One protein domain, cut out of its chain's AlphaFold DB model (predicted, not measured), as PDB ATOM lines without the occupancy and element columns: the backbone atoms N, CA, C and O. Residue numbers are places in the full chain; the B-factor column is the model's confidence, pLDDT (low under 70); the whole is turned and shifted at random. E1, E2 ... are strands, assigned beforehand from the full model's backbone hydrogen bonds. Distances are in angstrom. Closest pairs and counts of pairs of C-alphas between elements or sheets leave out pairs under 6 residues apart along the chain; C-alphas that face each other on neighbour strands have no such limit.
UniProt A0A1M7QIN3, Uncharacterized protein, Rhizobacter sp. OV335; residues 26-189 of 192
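Overview. This is residues 26 to 189 of the 192 residues of an uncharacterized protein of Rhizobacter sp. OV335 (UniProt A0A1M7QIN3). You are looking at a closed barrel of eight antiparallel strands, E1, E2, E5, E6, E7, E8, E9 and E10 round the ring, with the hairpin of E3 and E4 added as a wing along the later part of E6. Several strands of the wall bend sharply, and a long loop, residues 134 to 163, leaves the barrel after E8 and comes back to it at E9. The printed part has 164 residues with ten named strands, E1 to E10 along the chain, and no named helix; the class is all strand. It is compact, with a radius of gyration of the C-alphas of 15.1 A, and spans 42 by 32 by 32 A.

Along the chain. Find C-alpha 26 at (50.672, -41.813, -37.999); from there E1, residues 26 to 37, runs 32.1 A and bends by 60 degrees at residue 34. E2 is residues 48 to 56, 27.6 A long, and E5 is residues 79 to 83. E6, residues 86 to 98, starts at (37.802, -21.817, -49.974), is 31.2 A long and bends by 79 degrees at residue 91. E7, residues 108 to 118, bends by 77 degrees at residue 115, and E8, residues 121 to 133, by 78 degrees at residue 124. E9 is residues 164 to 168. E10, residues 176 to 188, bends by 73 degrees at residue 183 and ends at (43.494, -43.297, -44.808). Outside the ring are E3, residues 62 to 65, and E4, residues 68 to 73.

Arrangement. Start where the ring closes: E10 and E1 are antiparallel at 142 degrees, with N 186 and O 30 at 2.8 A. E1 and E2 form a hairpin, with N 29 and O 53 at 2.8 A. E5 lies on the other side of E2, with N 52 and O 80 at 2.8 A. From E5 to E10 the strands form a meander, each the antiparallel neighbour of the one before; look for N 88 and O 81 at 2.9 A, N 94 and O 112 at 2.8 A, N 113 and O 128 at 2.8 A, N 131 and O 164 at 2.8 A, and N 165 and O 180 at 2.7 A. The pairing of E6 is staggered: E5 is beside its residues 86 to 90 and E4 beside 93 to 98, both on one side of it, with N 71 and O 95 at 2.8 A. E3 lies on the other side of E4, with N 62 and O 70 at 2.8 A. E3 and E6 are apart.

Size, cuts and confidence. The C-alphas of Lys 102 and Gly 120, the two farthest apart, are 44.2 A from each other. The printed part has no cut. The link from E8 to E9, 30 residues, is long. Mean pLDDT of the printed part is 93.6; residues 102, 103 and 189 are under 70.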
ATOM      1  N   THR A  26      51.503 -42.979 -37.786       89.62
ATOM      2  CA  THR A  26      50.672 -41.813 -37.999       89.62
ATOM      3  C   THR A  26      49.296 -42.334 -38.406       89.62
ATOM      4  O   THR A  26      49.116 -43.441 -38.920       89.62
ATOM      5  N   PHE A  27      48.257 -41.610 -38.032       92.62
ATOM      6  CA  PHE A  27      46.909 -41.903 -38.476       92.62
ATOM      7  C   PHE A  27      46.396 -40.672 -39.175       92.62
ATOM      8  O   PHE A  27      46.193 -39.640 -38.545       92.62
ATOM      9  N   THR A  28      46.195 -40.794 -40.481       95.19
ATOM     10  CA  THR A  28      45.538 -39.768 -41.283       95.19
ATOM     11  C   THR A  28      44.067 -40.119 -41.431       95.19
ATOM     12  O   THR A  28      43.716 -41.253 -41.758       95.19
ATOM     13  N   PHE A  29      43.200 -39.141 -41.221       97.44
ATOM     14  CA  PHE A  29      41.764 -39.259 -41.411       97.44
ATOM     15  C   PHE A  29      41.322 -38.270 -42.476       97.44
ATOM     16  O   PHE A  29      41.752 -37.119 -42.477       97.44
ATOM     17  N   GLN A  30      40.439 -38.719 -43.359       98.12
ATOM     18  CA  GLN A  30      39.660 -37.852 -44.233       98.12
ATOM     19  C   GLN A  30      38.252 -37.749 -43.676       98.12
ATOM     20  O   GLN A  30      37.691 -38.753 -43.234       98.12
ATOM     21  N   PHE A  31      37.680 -36.554 -43.712       98.44
ATOM     22  CA  PHE A  31      36.296 -36.333 -43.333       98.44
ATOM     23  C   PHE A  31      35.527 -35.634 -44.443       98.44
ATOM     24  O   PHE A  31      36.080 -34.859 -45.228       98.44
ATOM     25  N   THR A  32      34.231 -35.907 -44.475       98.56
ATOM     26  CA  THR A  32      33.265 -35.182 -45.294       98.56
ATOM     27  C   THR A  32      32.186 -34.611 -44.397       98.56
ATOM     28  O   THR A  32      31.886 -35.159 -43.333       98.56
ATOM     29  N   GLY A  33      31.578 -33.527 -44.842       98.25
ATOM     30  CA  GLY A  33      30.447 -32.932 -44.169       98.25
ATOM     31  C   GLY A  33      29.583 -32.117 -45.110       98.25
ATOM     32  O   GLY A  33      29.934 -31.884 -46.268       98.25
ATOM     33  N   THR A  34      28.483 -31.625 -44.559       98.38
ATOM     34  CA  THR A  34      27.508 -30.802 -45.264       98.38
ATOM     35  C   THR A  34      27.296 -29.507 -44.495       98.38
ATOM     36  O   THR A  34      26.990 -29.527 -43.302       98.38
ATOM     37  N   VAL A  35      27.462 -28.367 -45.164       98.31
ATOM     38  CA  VAL A  35      27.290 -27.041 -44.555       98.31
ATOM     39  C   VAL A  35      25.854 -26.852 -44.070       98.31
ATOM     40  O   VAL A  35      24.906 -27.025 -44.834       98.31
ATOM     41  N   THR A  36      25.702 -26.445 -42.811       97.44
ATOM     42  CA  THR A  36      24.417 -26.132 -42.159       97.44
ATOM     43  C   THR A  36      24.244 -24.631 -41.918       97.44
ATOM     44  O   THR A  36      23.120 -24.146 -41.815       97.44
ATOM     45  N   TYR A  37      25.346 -23.878 -41.905       97.06
ATOM     46  CA  TYR A  37      25.388 -22.417 -41.858       97.06
ATOM     47  C   TYR A  37      26.655 -21.933 -42.570       97.06
ATOM     48  O   TYR A  37      27.716 -22.501 -42.351       97.06
ATOM     49  N   GLY A  38      26.589 -20.887 -43.395       93.69
ATOM     50  CA  GLY A  38      27.765 -20.412 -44.141       93.69
ATOM     51  C   GLY A  38      27.744 -18.929 -44.502       93.69
ATOM     52  O   GLY A  38      28.443 -18.511 -45.424       93.69
ATOM     53  N   ALA A  39      26.935 -18.123 -43.806       87.25
ATOM     54  CA  ALA A  39      26.730 -16.719 -44.162       87.25
ATOM     55  C   ALA A  39      28.008 -15.868 -44.039       87.25
ATOM     56  O   ALA A  39      28.198 -14.958 -44.841       87.25
ATOM     57  N   GLY A  40      28.910 -16.183 -43.100       87.31
ATOM     58  CA  GLY A  40      30.139 -15.408 -42.893       87.31
ATOM     59  C   GLY A  40      31.183 -15.560 -44.005       87.31
ATOM     60  O   GLY A  40      32.077 -14.729 -44.115       87.31
ATOM     61  N   VAL A  41      31.053 -16.585 -44.851       90.94
ATOM     62  CA  VAL A  41      31.929 -16.843 -46.012       90.94
ATOM     63  C   VAL A  41      31.147 -16.979 -47.321       90.94
ATOM     64  O   VAL A  41      31.693 -17.393 -48.332       90.94
ATOM     65  N   SER A  42      29.861 -16.608 -47.328       94.81
ATOM     66  CA  SER A  42      28.974 -16.731 -48.499       94.81
ATOM     67  C   SER A  42      28.893 -18.150 -49.088       94.81
ATOM     68  O   SER A  42      28.705 -18.325 -50.292       94.81
ATOM     69  N   VAL A  43      28.994 -19.173 -48.237       96.69
ATOM     70  CA  VAL A  43      28.874 -20.580 -48.632       96.69
ATOM     71  C   VAL A  43      27.420 -21.042 -48.456       96.69
ATOM     72  O   VAL A  43      26.886 -20.952 -47.346       96.69
ATOM     73  N   PRO A  44      26.752 -21.560 -49.505       97.62
ATOM     74  CA  PRO A  44      25.377 -22.045 -49.390       97.62
ATOM     75  C   PRO A  44      25.233 -23.238 -48.434       97.62
ATOM     76  O   PRO A  44      26.081 -24.132 -48.400       97.62
ATOM     77  N   VAL A  45      24.110 -23.302 -47.715       98.00
ATOM     78  CA  VAL A  45      23.693 -24.507 -46.975       98.00
ATOM     79  C   VAL A  45      23.553 -25.685 -47.942       98.00
ATOM     80  O   VAL A  45      23.085 -25.517 -49.067       98.00
ATOM     81  N   GLY A  46      23.972 -26.874 -47.511       98.12
ATOM     82  CA  GLY A  46      24.012 -28.076 -48.346       98.12
ATOM     83  C   GLY A  46      25.299 -28.231 -49.158       98.12
ATOM     84  O   GLY A  46      25.498 -29.271 -49.782       98.12
ATOM     85  N   THR A  47      26.193 -27.235 -49.150       98.56
ATOM     86  CA  THR A  47      27.498 -27.353 -49.815       98.56
ATOM     87  C   THR A  47      28.339 -28.435 -49.131       98.56
ATOM     88  O   THR A  47      28.443 -28.421 -47.900       98.56
ATOM     89  N   PRO A  48      28.971 -29.355 -49.883       98.44
ATOM     90  CA  PRO A  48      29.879 -30.330 -49.300       98.44
ATOM     91  C   PRO A  48      31.180 -29.662 -48.838       98.44
ATOM     92  O   PRO A  48      31.769 -28.845 -49.549       98.44
ATOM     93  N   ILE A  49      31.648 -30.062 -47.661       98.62
ATOM     94  CA  ILE A  49      32.985 -29.768 -47.142       98.62
ATOM     95  C   ILE A  49      33.774 -31.071 -47.057       98.62
ATOM     96  O   ILE A  49      33.258 -32.107 -46.634       98.62
ATOM     97  N   THR A  50      35.038 -31.025 -47.459       98.62
ATOM     98  CA  THR A  50      35.959 -32.160 -47.364       98.62
ATOM     99  C   THR A  50      37.224 -31.718 -46.668       98.62
ATOM    100  O   THR A  50      37.729 -30.633 -46.953       98.62
ATOM    101  N   GLY A  51      37.774 -32.551 -45.798       98.44
ATOM    102  CA  GLY A  51      39.004 -32.211 -45.108       98.44
ATOM    103  C   GLY A  51      39.770 -33.411 -44.601       98.44
ATOM    104  O   GLY A  51      39.408 -34.565 -44.836       98.44
ATOM    105  N   SER A  52      40.866 -33.120 -43.916       98.25
ATOM    106  CA  SER A  52      41.725 -34.125 -43.316       98.25
ATOM    107  C   SER A  52      42.346 -33.630 -42.024       98.25
ATOM    108  O   SER A  52      42.519 -32.431 -41.823       98.25
ATOM    109  N   TYR A  53      42.697 -34.568 -41.158       98.00
ATOM    110  CA  TYR A  53      43.569 -34.325 -40.017       98.00
ATOM    111  C   TYR A  53      44.436 -35.556 -39.784       98.00
ATOM    112  O   TYR A  53      44.115 -36.655 -40.249       98.00
ATOM    113  N   SER A  54      45.544 -35.393 -39.072       96.19
ATOM    114  CA  SER A  54      46.398 -36.521 -38.707       96.19
ATOM    115  C   SER A  54      46.924 -36.399 -37.287       96.19
ATOM    116  O   SER A  54      46.857 -35.329 -36.692       96.19
ATOM    117  N   TYR A  55      47.411 -37.498 -36.726       95.12
ATOM    118  CA  TYR A  55      48.178 -37.493 -35.483       95.12
ATOM    119  C   TYR A  55      49.020 -38.754 -35.345       95.12
ATOM    120  O   TYR A  55      48.712 -39.794 -35.926       95.12
ATOM    121  N   ASP A  56      50.045 -38.676 -34.504       91.56
ATOM    122  CA  ASP A  56      50.809 -39.832 -34.056       91.56
ATOM    123  C   ASP A  56      50.041 -40.612 -32.974       91.56
ATOM    124  O   ASP A  56      49.628 -40.061 -31.947       91.56
ATOM    125  N   ALA A  57      49.908 -41.924 -33.178       85.38
ATOM    126  CA  ALA A  57      49.366 -42.886 -32.220       85.38
ATOM    127  C   ALA A  57      50.003 -42.848 -30.821       85.38
ATOM    128  O   ALA A  57      49.393 -43.334 -29.864       85.38
ATOM    129  N   LYS A  58      51.254 -42.387 -30.729       88.88
ATOM    130  CA  LYS A  58      52.060 -42.331 -29.506       88.88
ATOM    131  C   LYS A  58      52.026 -40.962 -28.832       88.88
ATOM    132  O   LYS A  58      52.735 -40.774 -27.849       88.88
ATOM    133  N   THR A  59      51.227 -40.020 -29.338       93.06
ATOM    134  CA  THR A  59      51.053 -38.724 -28.678       93.06
ATOM    135  C   THR A  59      50.556 -38.949 -27.251       93.06
ATOM    136  O   THR A  59      49.529 -39.599 -27.039       93.06
ATOM    137  N   GLU A  60      51.291 -38.427 -26.271       94.56
ATOM    138  CA  GLU A  60      50.958 -38.602 -24.859       94.56
ATOM    139  C   GLU A  60      49.723 -37.763 -24.475       94.56
ATOM    140  O   GLU A  60      49.631 -36.592 -24.860       94.56
ATOM    141  N   PRO A  61      48.763 -38.329 -23.720       96.75
ATOM    142  CA  PRO A  61      47.596 -37.590 -23.258       96.75
ATOM    143  C   PRO A  61      47.915 -36.666 -22.081       96.75
ATOM    144  O   PRO A  61      48.572 -37.058 -21.116       96.75
ATOM    145  N   ALA A  62      47.283 -35.497 -22.070       96.25
ATOM    146  CA  ALA A  62      46.957 -34.788 -20.842       96.25
ATOM    147  C   ALA A  62      45.663 -35.380 -20.255       96.25
ATOM    148  O   ALA A  62      44.586 -35.277 -20.849       96.25
ATOM    149  N   ILE A  63      45.767 -36.034 -19.097       93.62
ATOM    150  CA  ILE A  63      44.624 -36.643 -18.404       93.62
ATOM    151  C   ILE A  63      44.003 -35.603 -17.471       93.62
ATOM    152  O   ILE A  63      44.638 -35.186 -16.506       93.62
ATOM    153  N   HIS A  64      42.748 -35.230 -17.723       88.19
ATOM    154  CA  HIS A  64      42.022 -34.271 -16.877       88.19
ATOM    155  C   HIS A  64      41.339 -34.961 -15.700       88.19
ATOM    156  O   HIS A  64      41.426 -34.525 -14.557       88.19
ATOM    157  N   PHE A  65      40.657 -36.066 -15.989       87.19
ATOM    158  CA  PHE A  65      40.002 -36.935 -15.019       87.19
ATOM    159  C   PHE A  65      39.764 -38.313 -15.647       87.19
ATOM    160  O   PHE A  65      39.976 -38.523 -16.845       87.19
ATOM    161  N   LYS A  66      39.314 -39.286 -14.847       88.06
ATOM    162  CA  LYS A  66      38.989 -40.623 -15.355       88.06
ATOM    163  C   LYS A  66      37.883 -40.524 -16.412       88.06
ATOM    164  O   LYS A  66      36.751 -40.209 -16.072       88.06
ATOM    165  N   GLY A  67      38.213 -40.844 -17.661       90.75
ATOM    166  CA  GLY A  67      37.264 -40.750 -18.775       90.75
ATOM    167  C   GLY A  67      37.423 -39.515 -19.648       90.75
ATOM    168  O   GLY A  67      36.687 -39.384 -20.610       90.75
ATOM    169  N   SER A  68      38.397 -38.642 -19.387       94.50
ATOM    170  CA  SER A  68      38.701 -37.520 -20.277       94.50
ATOM    171  C   SER A  68      40.200 -37.379 -20.493       94.50
ATOM    172  O   SER A  68      40.999 -37.380 -19.549       94.50
ATOM    173  N   SER A  69      40.600 -37.290 -21.757       96.81
ATOM    174  CA  SER A  69      41.982 -37.033 -22.146       96.81
ATOM    175  C   SER A  69      42.019 -36.078 -23.329       96.81
ATOM    176  O   SER A  69      41.261 -36.247 -24.285       96.81
ATOM    177  N   SER A  70      42.917 -35.100 -23.271       97.69
ATOM    178  CA  SER A  70      43.230 -34.224 -24.400       97.69
ATOM    179  C   SER A  70      44.636 -34.506 -24.904       97.69
ATOM    180  O   SER A  70      45.528 -34.852 -24.135       97.69
ATOM    181  N   TYR A  71      44.832 -34.335 -26.200       97.94
ATOM    182  CA  TYR A  71      46.083 -34.588 -26.891       97.94
ATOM    183  C   TYR A  71      46.453 -33.327 -27.651       97.94
ATOM    184  O   TYR A  71      45.755 -32.951 -28.593       97.94
ATOM    185  N   GLN A  72      47.543 -32.683 -27.237       97.38
ATOM    186  CA  GLN A  72      48.156 -31.626 -28.027       97.38
ATOM    187  C   GLN A  72      48.978 -32.299 -29.119       97.38
ATOM    188  O   GLN A  72      50.029 -32.877 -28.837       97.38
ATOM    189  N   ILE A  73      48.486 -32.269 -30.353       96.69
ATOM    190  CA  ILE A  73      49.165 -32.936 -31.456       96.69
ATOM    191  C   ILE A  73      50.290 -32.013 -31.946       96.69
ATOM    192  O   ILE A  73      50.024 -30.855 -32.284       96.69
ATOM    193  N   PRO A  74      51.551 -32.477 -31.947       92.69
ATOM    194  CA  PRO A  74      52.664 -31.663 -32.409       92.69
ATOM    195  C   PRO A  74      52.622 -31.473 -33.930       92.69
ATOM    196  O   PRO A  74      52.108 -32.310 -34.673       92.69
ATOM    197  N   ALA A  75      53.243 -30.391 -34.402       92.00
ATOM    198  CA  ALA A  75      53.548 -30.224 -35.818       92.00
ATOM    199  C   ALA A  75      54.330 -31.449 -36.355       92.00
ATOM    200  O   ALA A  75      55.122 -32.038 -35.612       92.00
ATOM    201  N   PRO A  76      54.151 -31.836 -37.632       93.12
ATOM    202  CA  PRO A  76      53.447 -31.111 -38.695       93.12
ATOM    203  C   PRO A  76      51.944 -31.430 -38.803       93.12
ATOM    204  O   PRO A  76      51.318 -31.097 -39.807       93.12
ATOM    205  N   HIS A  77      51.359 -32.108 -37.817       95.31
ATOM    206  CA  HIS A  77      49.968 -32.537 -37.879       95.31
ATOM    207  C   HIS A  77      48.992 -31.376 -37.647       95.31
ATOM    208  O   HIS A  77      49.055 -30.689 -36.628       95.31
ATOM    209  N   ILE A  78      48.062 -31.188 -38.582       96.69
ATOM    210  CA  ILE A  78      47.068 -30.106 -38.577       96.69
ATOM    211  C   ILE A  78      45.696 -30.642 -38.993       96.69
ATOM    212  O   ILE A  78      45.589 -31.791 -39.431       96.69
ATOM    213  N   ILE A  79      44.662 -29.803 -38.902       98.25
ATOM    214  CA  ILE A  79      43.406 -30.013 -39.628       98.25
ATOM    215  C   ILE A  79      43.351 -29.064 -40.834       98.25
ATOM    216  O   ILE A  79      43.729 -27.894 -40.751       98.25
ATOM    217  N   SER A  80      42.899 -29.583 -41.972       98.25
ATOM    218  CA  SER A  80      42.712 -28.832 -43.211       98.25
ATOM    219  C   SER A  80      41.398 -29.203 -43.884       98.25
ATOM    220  O   SER A  80      40.897 -30.315 -43.705       98.25
ATOM    221  N   ALA A  81      40.822 -28.282 -44.650       98.69
ATOM    222  CA  ALA A  81      39.606 -28.532 -45.409       98.69
ATOM    223  C   ALA A  81      39.457 -27.607 -46.615       98.69
ATOM    224  O   ALA A  81      40.101 -26.564 -46.718       98.69
ATOM    225  N   THR A  82      38.546 -27.993 -47.502       98.50
ATOM    226  CA  THR A  82      38.088 -27.192 -48.631       98.50
ATOM    227  C   THR A  82      36.569 -27.178 -48.696       98.50
ATOM    228  O   THR A  82      35.928 -28.220 -48.527       98.50
ATOM    229  N   VAL A  83      35.991 -26.016 -48.993       98.38
ATOM    230  CA  VAL A  83      34.541 -25.842 -49.164       98.38
ATOM    231  C   VAL A  83      34.268 -24.708 -50.149       98.38
ATOM    232  O   VAL A  83      34.798 -23.618 -49.990       98.38
ATOM    233  N   ALA A  84      33.476 -24.960 -51.195       97.00
ATOM    234  CA  ALA A  84      33.159 -23.968 -52.239       97.00
ATOM    235  C   ALA A  84      34.379 -23.217 -52.832       97.00
ATOM    236  O   ALA A  84      34.271 -22.058 -53.214       97.00
ATOM    237  N   GLY A  85      35.546 -23.867 -52.913       96.88
ATOM    238  CA  GLY A  85      36.791 -23.251 -53.395       96.88
ATOM    239  C   GLY A  85      37.607 -22.516 -52.325       96.88
ATOM    240  O   GLY A  85      38.770 -22.214 -52.579       96.88
ATOM    241  N   HIS A  86      37.055 -22.308 -51.128       98.06
ATOM    242  CA  HIS A  86      37.802 -21.817 -49.974       98.06
ATOM    243  C   HIS A  86      38.722 -22.903 -49.423       98.06
ATOM    244  O   HIS A  86      38.339 -24.077 -49.374       98.06
ATOM    245  N   THR A  87      39.912 -22.509 -48.975       98.44
ATOM    246  CA  THR A  87      40.886 -23.398 -48.324       98.44
ATOM    247  C   THR A  87      41.086 -22.984 -46.877       98.44
ATOM    248  O   THR A  87      41.342 -21.816 -46.589       98.44
ATOM    249  N   ILE A  88      40.998 -23.959 -45.975       98.56
ATOM    250  CA  ILE A  88      41.134 -23.783 -44.531       98.56
ATOM    251  C   ILE A  88      42.284 -24.667 -44.044       98.56
ATOM    252  O   ILE A  88      42.316 -25.863 -44.340       98.56
ATOM    253  N   THR A  89      43.200 -24.109 -43.261       98.44
ATOM    254  CA  THR A  89      44.237 -24.860 -42.532       98.44
ATOM    255  C   THR A  89      44.394 -24.308 -41.124       98.44
ATOM    256  O   THR A  89      44.072 -23.150 -40.882       98.44
ATOM    257  N   THR A  90      44.921 -25.099 -40.196       98.31
ATOM    258  CA  THR A  90      45.295 -24.626 -38.852       98.31
ATOM    259  C   THR A  90      46.775 -24.857 -38.592       98.31
ATOM    260  O   THR A  90      47.414 -25.630 -39.301       98.31
ATOM    261  N   GLU A  91      47.333 -24.190 -37.587       96.81
ATOM    262  CA  GLU A  91      48.737 -24.385 -37.190       96.81
ATOM    263  C   GLU A  91      48.883 -25.373 -36.034       96.81
ATOM    264  O   GLU A  91      49.911 -26.035 -35.885       96.81
ATOM    265  N   ARG A  92      47.849 -25.466 -35.196       96.44
ATOM    266  CA  ARG A  92      47.807 -26.352 -34.033       96.44
ATOM    267  C   ARG A  92      46.607 -27.273 -34.141       96.44
ATOM    268  O   ARG A  92      45.602 -26.903 -34.749       96.44
ATOM    269  N   LEU A  93      46.723 -28.459 -33.553       98.19
ATOM    270  CA  LEU A  93      45.663 -29.456 -33.493       98.19
ATOM    271  C   LEU A  93      45.569 -30.027 -32.079       98.19
ATOM    272  O   LEU A  93      46.565 -30.451 -31.491       98.19
ATOM    273  N   THR A  94      44.347 -30.079 -31.572       98.19
ATOM    274  CA  THR A  94      43.990 -30.688 -30.301       98.19
ATOM    275  C   THR A  94      42.895 -31.712 -30.541       98.19
ATOM    276  O   THR A  94      41.873 -31.422 -31.166       98.19
ATOM    277  N   VAL A  95      43.090 -32.917 -30.012       98.19
ATOM    278  CA  VAL A  95      42.055 -33.953 -29.991       98.19
ATOM    279  C   VAL A  95      41.656 -34.200 -28.548       98.19
ATOM    280  O   VAL A  95      42.515 -34.442 -27.707       98.19
ATOM    281  N   THR A  96      40.366 -34.148 -28.240       97.94
ATOM    282  CA  THR A  96      39.846 -34.525 -26.921       97.94
ATOM    283  C   THR A  96      38.947 -35.737 -27.060       97.94
ATOM    284  O   THR A  96      38.090 -35.787 -27.939       97.94
ATOM    285  N   VAL A  97      39.172 -36.720 -26.194       96.81
ATOM    286  CA  VAL A  97      38.407 -37.963 -26.135       96.81
ATOM    287  C   VAL A  97      37.774 -38.049 -24.756       96.81
ATOM    288  O   VAL A  97      38.478 -38.203 -23.750       96.81
ATOM    289  N   VAL A  98      36.449 -37.963 -24.715       95.00
ATOM    290  CA  VAL A  98      35.661 -38.213 -23.511       95.00
ATOM    291  C   VAL A  98      35.025 -39.585 -23.654       95.00
ATOM    292  O   VAL A  98      34.202 -39.816 -24.530       95.00
ATOM    293  N   ASN A  99      35.442 -40.509 -22.799       90.69
ATOM    294  CA  ASN A  99      34.829 -41.813 -22.642       90.69
ATOM    295  C   ASN A  99      34.229 -41.895 -21.251       90.69
ATOM    296  O   ASN A  99      34.944 -41.892 -20.244       90.69
ATOM    297  N   ASN A 100      32.917 -42.011 -21.189       78.25
ATOM    298  CA  ASN A 100      32.226 -41.912 -19.922       78.25
ATOM    299  C   ASN A 100      32.235 -43.229 -19.108       78.25
ATOM    300  O   ASN A 100      31.728 -43.254 -17.992       78.25
ATOM    301  N   PHE A 101      32.843 -44.330 -19.570       74.06
ATOM    302  CA  PHE A 101      33.000 -45.580 -18.796       74.06
ATOM    303  C   PHE A 101      31.712 -46.037 -18.066       74.06
ATOM    304  O   PHE A 101      31.769 -46.519 -16.931       74.06
ATOM    305  N   LYS A 102      30.543 -45.890 -18.709       67.00
ATOM    306  CA  LYS A 102      29.197 -46.159 -18.152       67.00
ATOM    307  C   LYS A 102      28.668 -45.172 -17.090       67.00
ATOM    308  O   LYS A 102      27.617 -45.455 -16.513       67.00
ATOM    309  N   GLY A 103      29.320 -44.033 -16.851       68.06
ATOM    310  CA  GLY A 103      28.836 -42.926 -16.008       68.06
ATOM    311  C   GLY A 103      27.618 -42.202 -16.600       68.06
ATOM    312  O   GLY A 103      26.893 -42.770 -17.411       68.06
ATOM    313  N   ASN A 104      27.375 -40.937 -16.271       71.94
ATOM    314  CA  ASN A 104      26.186 -40.193 -16.723       71.94
ATOM    315  C   ASN A 104      26.414 -39.214 -17.892       71.94
ATOM    316  O   ASN A 104      25.473 -38.505 -18.227       71.94
ATOM    317  N   ILE A 105      27.606 -39.176 -18.492       75.88
ATOM    318  CA  ILE A 105      27.962 -38.259 -19.592       75.88
ATOM    319  C   ILE A 105      27.985 -39.003 -20.948       75.88
ATOM    320  O   ILE A 105      28.076 -40.227 -21.017       75.88
ATOM    321  N   GLU A 106      27.852 -38.299 -22.055       86.88
ATOM    322  CA  GLU A 106      27.990 -38.842 -23.404       86.88
ATOM    323  C   GLU A 106      29.462 -39.158 -23.741       86.88
ATOM    324  O   GLU A 106      30.388 -38.526 -23.226       86.88
ATOM    325  N   ASP A 107      29.692 -40.142 -24.613       93.44
ATOM    326  CA  ASP A 107      30.997 -40.315 -25.250       93.44
ATOM    327  C   ASP A 107      31.174 -39.206 -26.292       93.44
ATOM    328  O   ASP A 107      30.270 -38.964 -27.096       93.44
ATOM    329  N   SER A 108      32.330 -38.544 -26.316       95.69
ATOM    330  CA  SER A 108      32.602 -37.513 -27.313       95.69
ATOM    331  C   SER A 108      34.023 -37.532 -27.856       95.69
ATOM    332  O   SER A 108      34.995 -37.891 -27.181       95.69
ATOM    333  N   LEU A 109      34.127 -37.150 -29.124       97.38
ATOM    334  CA  LEU A 109      35.369 -36.918 -29.837       97.38
ATOM    335  C   LEU A 109      35.353 -35.490 -30.367       97.38
ATOM    336  O   LEU A 109      34.541 -35.143 -31.221       97.38
ATOM    337  N   THR A 110      36.297 -34.688 -29.901       98.19
ATOM    338  CA  THR A 110      36.494 -33.316 -30.363       98.19
ATOM    339  C   THR A 110      37.815 -33.228 -31.105       98.19
ATOM    340  O   THR A 110      38.848 -33.607 -30.556       98.19
ATOM    341  N   VAL A 111      37.793 -32.712 -32.330       98.50
ATOM    342  CA  VAL A 111      38.982 -32.430 -33.143       98.50
ATOM    343  C   VAL A 111      38.961 -30.943 -33.459       98.50
ATOM    344  O   VAL A 111      38.098 -30.496 -34.207       98.50
ATOM    345  N   MET A 112      39.874 -30.177 -32.867       98.44
ATOM    346  CA  MET A 112      39.918 -28.719 -33.003       98.44
ATOM    347  C   MET A 112      41.310 -28.272 -33.393       98.44
ATOM    348  O   MET A 112      42.287 -28.645 -32.748       98.44
ATOM    349  N   GLY A 113      41.397 -27.454 -34.429       98.00
ATOM    350  CA  GLY A 113      42.595 -26.713 -34.749       98.00
ATOM    351  C   GLY A 113      42.461 -25.239 -34.402       98.00
ATOM    352  O   GLY A 113      41.375 -24.667 -34.463       98.00
ATOM    353  N   GLU A 114      43.587 -24.641 -34.041       97.56
ATOM    354  CA  GLU A 114      43.700 -23.244 -33.621       97.56
ATOM    355  C   GLU A 114      44.711 -22.513 -34.503       97.56
ATOM    356  O   GLU A 114      45.590 -23.147 -35.102       97.56
ATOM    357  N   SER A 115      44.611 -21.181 -34.529       96.69
ATOM    358  CA  SER A 115      45.428 -20.311 -35.381       96.69
ATOM    359  C   SER A 115      45.223 -20.694 -36.849       96.69
ATOM    360  O   SER A 115      46.010 -21.396 -37.480       96.69
ATOM    361  N   MET A 116      44.049 -20.312 -37.343       97.12
ATOM    362  CA  MET A 116      43.512 -20.711 -38.636       97.12
ATOM    363  C   MET A 116      44.041 -19.822 -39.764       97.12
ATOM    364  O   MET A 116      44.212 -18.619 -39.594       97.12
ATOM    365  N   VAL A 117      44.200 -20.394 -40.951       98.25
ATOM    366  CA  VAL A 117      44.381 -19.675 -42.210       98.25
ATOM    367  C   VAL A 117      43.200 -19.999 -43.120       98.25
ATOM    368  O   VAL A 117      42.938 -21.172 -43.387       98.25
ATOM    369  N   LEU A 118      42.493 -18.969 -43.586       98.00
ATOM    370  CA  LEU A 118      41.402 -19.067 -44.558       98.00
ATOM    371  C   LEU A 118      41.790 -18.256 -45.796       98.00
ATOM    372  O   LEU A 118      42.028 -17.053 -45.698       98.00
ATOM    373  N   ASP A 119      41.903 -18.927 -46.941       97.69
ATOM    374  CA  ASP A 119      42.315 -18.336 -48.227       97.69
ATOM    375  C   ASP A 119      43.598 -17.491 -48.142       97.69
ATOM    376  O   ASP A 119      43.718 -16.415 -48.726       97.69
ATOM    377  N   GLY A 120      44.569 -17.970 -47.362       97.75
ATOM    378  CA  GLY A 120      45.840 -17.281 -47.135       97.75
ATOM    379  C   GLY A 120      45.789 -16.148 -46.102       97.75
ATOM    380  O   GLY A 120      46.835 -15.584 -45.787       97.75
ATOM    381  N   THR A 121      44.621 -15.833 -45.536       98.19
ATOM    382  CA  THR A 121      44.485 -14.865 -44.437       98.19
ATOM    383  C   THR A 121      44.567 -15.574 -43.090       98.19
ATOM    384  O   THR A 121      43.782 -16.480 -42.817       98.19
ATOM    385  N   THR A 122      45.498 -15.149 -42.233       98.06
ATOM    386  CA  THR A 122      45.678 -15.708 -40.887       98.06
ATOM    387  C   THR A 122      44.731 -15.067 -39.874       98.06
ATOM    388  O   THR A 122      44.659 -13.846 -39.752       98.06
ATOM    389  N   PHE A 123      44.079 -15.914 -39.085       97.69
ATOM    390  CA  PHE A 123      43.247 -15.586 -37.936       97.69
ATOM    391  C   PHE A 123      43.882 -16.235 -36.696       97.69
ATOM    392  O   PHE A 123      43.658 -17.423 -36.446       97.69
ATOM    393  N   PRO A 124      44.697 -15.498 -35.915       97.25
ATOM    394  CA  PRO A 124      45.457 -16.073 -34.799       97.25
ATOM    395  C   PRO A 124      44.584 -16.736 -33.726       97.25
ATOM    396  O   PRO A 124      44.971 -17.763 -33.168       97.25
ATOM    397  N   GLU A 125      43.399 -16.172 -33.491       97.19
ATOM    398  CA  GLU A 125      42.366 -16.676 -32.574       97.19
ATOM    399  C   GLU A 125      41.307 -17.530 -33.293       97.19
ATOM    400  O   GLU A 125      40.296 -17.920 -32.710       97.19
ATOM    401  N   GLY A 126      41.518 -17.807 -34.580       97.75
ATOM    402  CA  GLY A 126      40.610 -18.603 -35.381       97.75
ATOM    403  C   GLY A 126      40.636 -20.071 -34.973       97.75
ATOM    404  O   GLY A 126      41.690 -20.618 -34.639       97.75
ATOM    405  N   VAL A 127      39.468 -20.703 -35.036       98.06
ATOM    406  CA  VAL A 127      39.256 -22.110 -34.693       98.06
ATOM    407  C   VAL A 127      38.548 -22.805 -35.849       98.06
ATOM    408  O   VAL A 127      37.584 -22.281 -36.412       98.06
ATOM    409  N   PHE A 128      39.014 -24.005 -36.183       98.50
ATOM    410  CA  PHE A 128      38.367 -24.883 -37.149       98.50
ATOM    411  C   PHE A 128      38.354 -26.316 -36.634       98.50
ATOM    412  O   PHE A 128      39.388 -26.838 -36.222       98.50
ATOM    413  N   GLY A 129      37.206 -26.980 -36.676       98.25
ATOM    414  CA  GLY A 129      37.115 -28.348 -36.189       98.25
ATOM    415  C   GLY A 129      35.699 -28.871 -36.094       98.25
ATOM    416  O   GLY A 129      34.773 -28.299 -36.665       98.25
ATOM    417  N   PHE A 130      35.534 -29.974 -35.372       98.44
ATOM    418  CA  PHE A 130      34.237 -30.580 -35.107       98.44
ATOM    419  C   PHE A 130      34.196 -31.347 -33.785       98.44
ATOM    420  O   PHE A 130      35.210 -31.825 -33.270       98.44
ATOM    421  N   VAL A 131      32.986 -31.475 -33.256       97.75
ATOM    422  CA  VAL A 131      32.639 -32.318 -32.115       97.75
ATOM    423  C   VAL A 131      31.697 -33.406 -32.611       97.75
ATOM    424  O   VAL A 131      30.794 -33.134 -33.397       97.75
ATOM    425  N   LEU A 132      31.911 -34.633 -32.149       97.25
ATOM    426  CA  LEU A 132      30.990 -35.753 -32.288       97.25
ATOM    427  C   LEU A 132      30.625 -36.239 -30.892       97.25
ATOM    428  O   LEU A 132      31.524 -36.517 -30.100       97.25
ATOM    429  N   SER A 133      29.335 -36.376 -30.609       95.50
ATOM    430  CA  SER A 133      28.836 -36.863 -29.321       95.50
ATOM    431  C   SER A 133      27.855 -38.017 -29.525       95.50
ATOM    432  O   SER A 133      27.080 -38.024 -30.479       95.50
ATOM    433  N   SER A 134      27.881 -39.008 -28.638       93.56
ATOM    434  CA  SER A 134      26.867 -40.066 -28.586       93.56
ATOM    435  C   SER A 134      25.561 -39.540 -27.997       93.56
ATOM    436  O   SER A 134      25.599 -38.661 -27.135       93.56
ATOM    437  N   ALA A 135      24.412 -40.110 -28.354       88.31
ATOM    438  CA  ALA A 135      23.168 -39.800 -27.661       88.31
ATOM    439  C   ALA A 135      23.247 -40.157 -26.159       88.31
ATOM    440  O   ALA A 135      24.037 -41.025 -25.752       88.31
ATOM    441  N   PRO A 136      22.402 -39.541 -25.313       85.25
ATOM    442  CA  PRO A 136      22.274 -39.953 -23.924       85.25
ATOM    443  C   PRO A 136      22.046 -41.465 -23.822       85.25
ATOM    444  O   PRO A 136      21.208 -42.028 -24.519       85.25
ATOM    445  N   LEU A 137      22.777 -42.119 -22.914       80.69
ATOM    446  CA  LEU A 137      22.762 -43.576 -22.681       80.69
ATOM    447  C   LEU A 137      23.477 -44.446 -23.736       80.69
ATOM    448  O   LEU A 137      23.664 -45.636 -23.476       80.69
ATOM    449  N   HIS A 138      23.977 -43.892 -24.843       82.62
ATOM    450  CA  HIS A 138      24.783 -44.624 -25.832       82.62
ATOM    451  C   HIS A 138      26.283 -44.554 -25.496       82.62
ATOM    452  O   HIS A 138      27.077 -43.904 -26.158       82.62
ATOM    453  N   ARG A 139      26.681 -45.229 -24.411       73.75
ATOM    454  CA  ARG A 139      27.972 -45.015 -23.708       73.75
ATOM    455  C   ARG A 139      29.115 -45.951 -24.119       73.75
ATOM    456  O   ARG A 139      30.071 -46.120 -23.368       73.75
ATOM    457  N   ASP A 140      28.953 -46.658 -25.232       84.50
ATOM    458  CA  ASP A 140      29.884 -47.699 -25.675       84.50
ATOM    459  C   ASP A 140      30.481 -47.387 -27.058       84.50
ATOM    460  O   ASP A 140      31.035 -48.286 -27.706       84.50
ATOM    461  N   VAL A 141      30.375 -46.133 -27.511       90.56
ATOM    462  CA  VAL A 141      30.892 -45.676 -28.809       90.56
ATOM    463  C   VAL A 141      32.417 -45.666 -28.779       90.56
ATOM    464  O   VAL A 141      33.074 -46.177 -29.691       90.56
ATOM    465  N   LEU A 142      32.996 -45.176 -27.682       92.62
ATOM    466  CA  LEU A 142      34.433 -45.193 -27.444       92.62
ATOM    467  C   LEU A 142      34.799 -46.336 -26.485       92.62
ATOM    468  O   LEU A 142      34.095 -46.637 -25.525       92.62
ATOM    469  N   LYS A 143      35.946 -46.990 -26.713       90.94
ATOM    470  CA  LYS A 143      36.436 -48.105 -25.862       90.94
ATOM    471  C   LYS A 143      37.527 -47.707 -24.860       90.94
ATOM    472  O   LYS A 143      38.006 -48.538 -24.095       90.94
ATOM    473  N   GLY A 144      37.932 -46.445 -24.873       92.81
ATOM    474  CA  GLY A 144      38.770 -45.809 -23.860       92.81
ATOM    475  C   GLY A 144      38.982 -44.340 -24.206       92.81
ATOM    476  O   GLY A 144      38.321 -43.822 -25.102       92.81
ATOM    477  N   THR A 145      39.931 -43.691 -23.533       95.19
ATOM    478  CA  THR A 145      40.315 -42.295 -23.812       95.19
ATOM    479  C   THR A 145      41.522 -42.173 -24.742       95.19
ATOM    480  O   THR A 145      42.014 -41.071 -24.964       95.19
ATOM    481  N   LYS A 146      42.031 -43.294 -25.274       95.25
ATOM    482  CA  LYS A 146      43.115 -43.311 -26.269       95.25
ATOM    483  C   LYS A 146      42.654 -42.677 -27.580       95.25
ATOM    484  O   LYS A 146      41.481 -42.803 -27.927       95.25
ATOM    485  N   LEU A 147      43.588 -42.084 -28.328       95.19
ATOM    486  CA  LEU A 147      43.314 -41.616 -29.687       95.19
ATOM    487  C   LEU A 147      42.712 -42.755 -30.535       95.19
ATOM    488  O   LEU A 147      43.272 -43.863 -30.563       95.19
ATOM    489  N   PRO A 148      41.558 -42.529 -31.190       93.81
ATOM    490  CA  PRO A 148      40.902 -43.563 -31.972       93.81
ATOM    491  C   PRO A 148      41.727 -43.924 -33.215       93.81
ATOM    492  O   PRO A 148      42.441 -43.112 -33.777       93.81
ATOM    493  N   ARG A 149      41.620 -45.168 -33.685       93.31
ATOM    494  CA  ARG A 149      42.202 -45.590 -34.983       93.31
ATOM    495  C   ARG A 149      41.158 -45.708 -36.090       93.31
ATOM    496  O   ARG A 149      41.483 -45.895 -37.255       93.31
ATOM    497  N   LYS A 150      39.891 -45.645 -35.695       93.06
ATOM    498  CA  LYS A 150      38.699 -45.672 -36.530       93.06
ATOM    499  C   LYS A 150      37.662 -44.804 -35.831       93.06
ATOM    500  O   LYS A 150      37.559 -44.861 -34.607       93.06
ATOM    501  N   VAL A 151      36.903 -44.048 -36.609       95.00
ATOM    502  CA  VAL A 151      35.756 -43.283 -36.126       95.00
ATOM    503  C   VAL A 151      34.536 -43.776 -36.891       95.00
ATOM    504  O   VAL A 151      34.565 -43.845 -38.115       95.00
ATOM    505  N   ASP A 152      33.503 -44.191 -36.168       94.88
ATOM    506  CA  ASP A 152      32.221 -44.599 -36.736       94.88
ATOM    507  C   ASP A 152      31.229 -43.461 -36.500       94.88
ATOM    508  O   ASP A 152      30.605 -43.395 -35.447       94.88
ATOM    509  N   VAL A 153      31.171 -42.500 -37.429       94.31
ATOM    510  CA  VAL A 153      30.360 -41.276 -37.268       94.31
ATOM    511  C   VAL A 153      28.894 -41.591 -36.933       94.31
ATOM    512  O   VAL A 153      28.395 -40.992 -35.985       94.31
ATOM    513  N   PRO A 154      28.218 -42.561 -37.588       93.56
ATOM    514  CA  PRO A 154      26.859 -42.960 -37.214       93.56
ATOM    515  C   PRO A 154      26.675 -43.422 -35.762       93.56
ATOM    516  O   PRO A 154      25.555 -43.381 -35.269       93.56
ATOM    517  N   ALA A 155      27.733 -43.870 -35.078       92.19
ATOM    518  CA  ALA A 155      27.652 -44.242 -33.667       92.19
ATOM    519  C   ALA A 155      27.601 -43.015 -32.734       92.19
ATOM    520  O   ALA A 155      27.166 -43.139 -31.593       92.19
ATOM    521  N   PHE A 156      28.015 -41.834 -33.205       92.38
ATOM    522  CA  PHE A 156      27.877 -40.557 -32.501       92.38
ATOM    523  C   PHE A 156      26.536 -39.904 -32.852       92.38
ATOM    524  O   PHE A 156      26.455 -38.906 -33.568       92.38
ATOM    525  N   ASP A 157      25.470 -40.520 -32.361       86.50
ATOM    526  CA  ASP A 157      24.083 -40.250 -32.735       86.50
ATOM    527  C   ASP A 157      23.375 -39.214 -31.851       86.50
ATOM    528  O   ASP A 157      22.142 -39.164 -31.808       86.50
ATOM    529  N   ALA A 158      24.130 -38.367 -31.144       83.25
ATOM    530  CA  ALA A 158      23.530 -37.231 -30.463       83.25
ATOM    531  C   ALA A 158      22.790 -36.321 -31.453       83.25
ATOM    532  O   ALA A 158      23.074 -36.277 -32.652       83.25
ATOM    533  N   TYR A 159      21.843 -35.545 -30.927       80.69
ATOM    534  CA  TYR A 159      21.167 -34.519 -31.710       80.69
ATOM    535  C   TYR A 159      22.182 -33.510 -32.272       80.69
ATOM    536  O   TYR A 159      23.226 -33.259 -31.670       80.69
ATOM    537  N   GLU A 160      21.864 -32.901 -33.417       79.50
ATOM    538  CA  GLU A 160      22.831 -32.134 -34.226       79.50
ATOM    539  C   GLU A 160      23.505 -30.971 -33.476       79.50
ATOM    540  O   GLU A 160      24.623 -30.590 -33.802       79.50
ATOM    541  N   ALA A 161      22.894 -30.450 -32.408       82.88
ATOM    542  CA  ALA A 161      23.521 -29.425 -31.571       82.88
ATOM    543  C   ALA A 161      24.659 -29.938 -30.654       82.88
ATOM    544  O   ALA A 161      25.342 -29.118 -30.043       82.88
ATOM    545  N   LEU A 162      24.909 -31.253 -30.571       87.50
ATOM    546  CA  LEU A 162      26.081 -31.846 -29.895       87.50
ATOM    547  C   LEU A 162      27.090 -32.491 -30.858       87.50
ATOM    548  O   LEU A 162      28.189 -32.856 -30.429       87.50
ATOM    549  N   SER A 163      26.724 -32.627 -32.134       93.69
ATOM    550  CA  SER A 163      27.559 -33.209 -33.187       93.69
ATOM    551  C   SER A 163      27.607 -32.261 -34.385       93.69
ATOM    552  O   SER A 163      26.769 -32.334 -35.282       93.69
ATOM    553  N   TYR A 164      28.580 -31.350 -34.386       96.12
ATOM    554  CA  TYR A 164      28.713 -30.304 -35.397       96.12
ATOM    555  C   TYR A 164      30.176 -29.927 -35.636       96.12
ATOM    556  O   TYR A 164      31.045 -30.086 -34.779       96.12
ATOM    557  N   GLY A 165      30.431 -29.394 -36.821       97.88
ATOM    558  CA  GLY A 165      31.658 -28.733 -37.214       97.88
ATOM    559  C   GLY A 165      31.498 -27.221 -37.265       97.88
ATOM    560  O   GLY A 165      30.397 -26.710 -37.487       97.88
ATOM    561  N   VAL A 166      32.593 -26.500 -37.045       97.75
ATOM    562  CA  VAL A 166      32.594 -25.042 -36.936       97.75
ATOM    563  C   VAL A 166      33.863 -24.426 -37.518       97.75
ATOM    564  O   VAL A 166      34.947 -25.003 -37.437       97.75
ATOM    565  N   LEU A 167      33.699 -23.238 -38.097       98.06
ATOM    566  CA  LEU A 167      34.742 -22.317 -38.533       98.06
ATOM    567  C   LEU A 167      34.492 -20.960 -37.863       98.06
ATOM    568  O   LEU A 167      33.451 -20.341 -38.106       98.06
ATOM    569  N   GLN A 168      35.422 -20.496 -37.034       97.88
ATOM    570  CA  GLN A 168      35.309 -19.245 -36.279       97.88
ATOM    571  C   GLN A 168      36.574 -18.402 -36.410       97.88
ATOM    572  O   GLN A 168      37.674 -18.943 -36.383       97.88
ATOM    573  N   ILE A 169      36.441 -17.076 -36.494       96.88
ATOM    574  CA  ILE A 169      37.599 -16.161 -36.587       96.88
ATOM    575  C   ILE A 169      38.246 -15.821 -35.239       96.88
ATOM    576  O   ILE A 169      39.384 -15.362 -35.222       96.88
ATOM    577  N   ASN A 170      37.531 -16.020 -34.128       92.94
ATOM    578  CA  ASN A 170      37.972 -15.639 -32.779       92.94
ATOM    579  C   ASN A 170      37.518 -16.623 -31.679       92.94
ATOM    580  O   ASN A 170      37.412 -16.248 -30.514       92.94
ATOM    581  N   GLY A 171      37.134 -17.852 -32.053       84.81
ATOM    582  CA  GLY A 171      36.621 -18.886 -31.137       84.81
ATOM    583  C   GLY A 171      35.282 -18.577 -30.444       84.81
ATOM    584  O   GLY A 171      34.759 -19.416 -29.712       84.81
ATOM    585  N   GLY A 172      34.714 -17.385 -30.649       88.19
ATOM    586  CA  GLY A 172      33.432 -16.967 -30.092       88.19
ATOM    587  C   GLY A 172      32.265 -17.221 -31.044       88.19
ATOM    588  O   GLY A 172      32.427 -17.289 -32.263       88.19
ATOM    589  N   GLN A 173      31.051 -17.296 -30.493       87.06
ATOM    590  CA  GLN A 173      29.834 -17.509 -31.285       87.06
ATOM    591  C   GLN A 173      29.616 -16.402 -32.330       87.06
ATOM    592  O   GLN A 173      29.257 -16.705 -33.467       87.06
ATOM    593  N   GLU A 174      29.892 -15.144 -31.976       92.38
ATOM    594  CA  GLU A 174      29.782 -13.988 -32.882       92.38
ATOM    595  C   GLU A 174      30.789 -14.032 -34.041       92.38
ATOM    596  O   GLU A 174      30.552 -13.428 -35.084       92.38
ATOM    597  N   GLY A 175      31.889 -14.776 -33.893       94.69
ATOM    598  CA  GLY A 175      32.886 -14.976 -34.942       94.69
ATOM    599  C   GLY A 175      32.617 -16.176 -35.846       94.69
ATOM    600  O   GLY A 175      33.511 -16.563 -36.598       94.69
ATOM    601  N   THR A 176      31.441 -16.804 -35.761       97.00
ATOM    602  CA  THR A 176      31.113 -17.988 -36.569       97.00
ATOM    603  C   THR A 176      30.950 -17.612 -38.037       97.00
ATOM    604  O   THR A 176      30.044 -16.870 -38.406       97.00
ATOM    605  N   LEU A 177      31.799 -18.178 -38.891       97.25
ATOM    606  CA  LEU A 177      31.720 -18.015 -40.339       97.25
ATOM    607  C   LEU A 177      30.896 -19.119 -40.998       97.25
ATOM    608  O   LEU A 177      30.125 -18.860 -41.926       97.25
ATOM    609  N   LEU A 178      31.086 -20.349 -40.519       97.81
ATOM    610  CA  LEU A 178      30.512 -21.555 -41.096       97.81
ATOM    611  C   LEU A 178      30.267 -22.606 -40.004       97.81
ATOM    612  O   LEU A 178      31.061 -22.748 -39.075       97.81
ATOM    613  N   GLN A 179      29.170 -23.349 -40.132       97.94
ATOM    614  CA  GLN A 179      28.900 -24.585 -39.401       97.94
ATOM    615  C   GLN A 179      28.567 -25.692 -40.398       97.94
ATOM    616  O   GLN A 179      28.044 -25.437 -41.488       97.94
ATOM    617  N   PHE A 180      28.871 -26.928 -40.030       98.12
ATOM    618  CA  PHE A 180      28.597 -28.089 -40.866       98.12
ATOM    619  C   PHE A 180      28.252 -29.311 -40.024       98.12
ATOM    620  O   PHE A 180      28.616 -29.411 -38.857       98.12
ATOM    621  N   LYS A 181      27.562 -30.265 -40.632       97.75
ATOM    622  CA  LYS A 181      27.390 -31.614 -40.104       97.75
ATOM    623  C   LYS A 181      28.518 -32.490 -40.626       97.75
ATOM    624  O   LYS A 181      28.848 -32.405 -41.805       97.75
ATOM    625  N   VAL A 182      29.107 -33.320 -39.773       97.88
ATOM    626  CA  VAL A 182      30.071 -34.337 -40.212       97.88
ATOM    627  C   VAL A 182      29.293 -35.546 -40.722       97.88
ATOM    628  O   VAL A 182      28.510 -36.133 -39.979       97.88
ATOM    629  N   ASP A 183      29.519 -35.926 -41.974       97.00
ATOM    630  CA  ASP A 183      28.816 -37.040 -42.617       97.00
ATOM    631  C   ASP A 183      29.621 -38.339 -42.527       97.00
ATOM    632  O   ASP A 183      29.066 -39.418 -42.320       97.00
ATOM    633  N   SER A 184      30.947 -38.256 -42.675       97.31
ATOM    634  CA  SER A 184      31.821 -39.426 -42.594       97.31
ATOM    635  C   SER A 184      33.233 -39.066 -42.150       97.31
ATOM    636  O   SER A 184      33.707 -37.955 -42.385       97.31
ATOM    637  N   ILE A 185      33.911 -40.031 -41.523       97.75
ATOM    638  CA  ILE A 185      35.341 -39.985 -41.218       97.75
ATOM    639  C   ILE A 185      35.935 -41.342 -41.583       97.75
ATOM    640  O   ILE A 185      35.493 -42.377 -41.082       97.75
ATOM    641  N   THR A 186      36.955 -41.347 -42.435       96.69
ATOM    642  CA  THR A 186      37.627 -42.565 -42.895       96.69
ATOM    643  C   THR A 186      39.117 -42.470 -42.614       96.69
ATOM    644  O   THR A 186      39.768 -41.496 -42.982       96.69
ATOM    645  N   ALA A 187      39.672 -43.500 -41.972       92.81
ATOM    646  CA  ALA A 187      41.116 -43.627 -41.828       92.81
ATOM    647  C   ALA A 187      41.742 -43.909 -43.203       92.81
ATOM    648  O   ALA A 187      41.383 -44.883 -43.872       92.81
ATOM    649  N   VAL A 188      42.684 -43.070 -43.615       88.56
ATOM    650  CA  VAL A 188      43.494 -43.297 -44.808       88.56
ATOM    651  C   VAL A 188      44.584 -44.283 -44.422       88.56
ATOM    652  O   VAL A 188      45.349 -44.051 -43.487       88.56
ATOM    653  N   LYS A 189      44.628 -45.419 -45.116       68.00
ATOM    654  CA  LYS A 189      45.650 -46.433 -44.875       68.00
ATOM    655  C   LYS A 189      47.024 -45.827 -45.164       68.00
ATOM    656  O   LYS A 189      47.285 -45.438 -46.299       68.00
TER     657      LYS A 189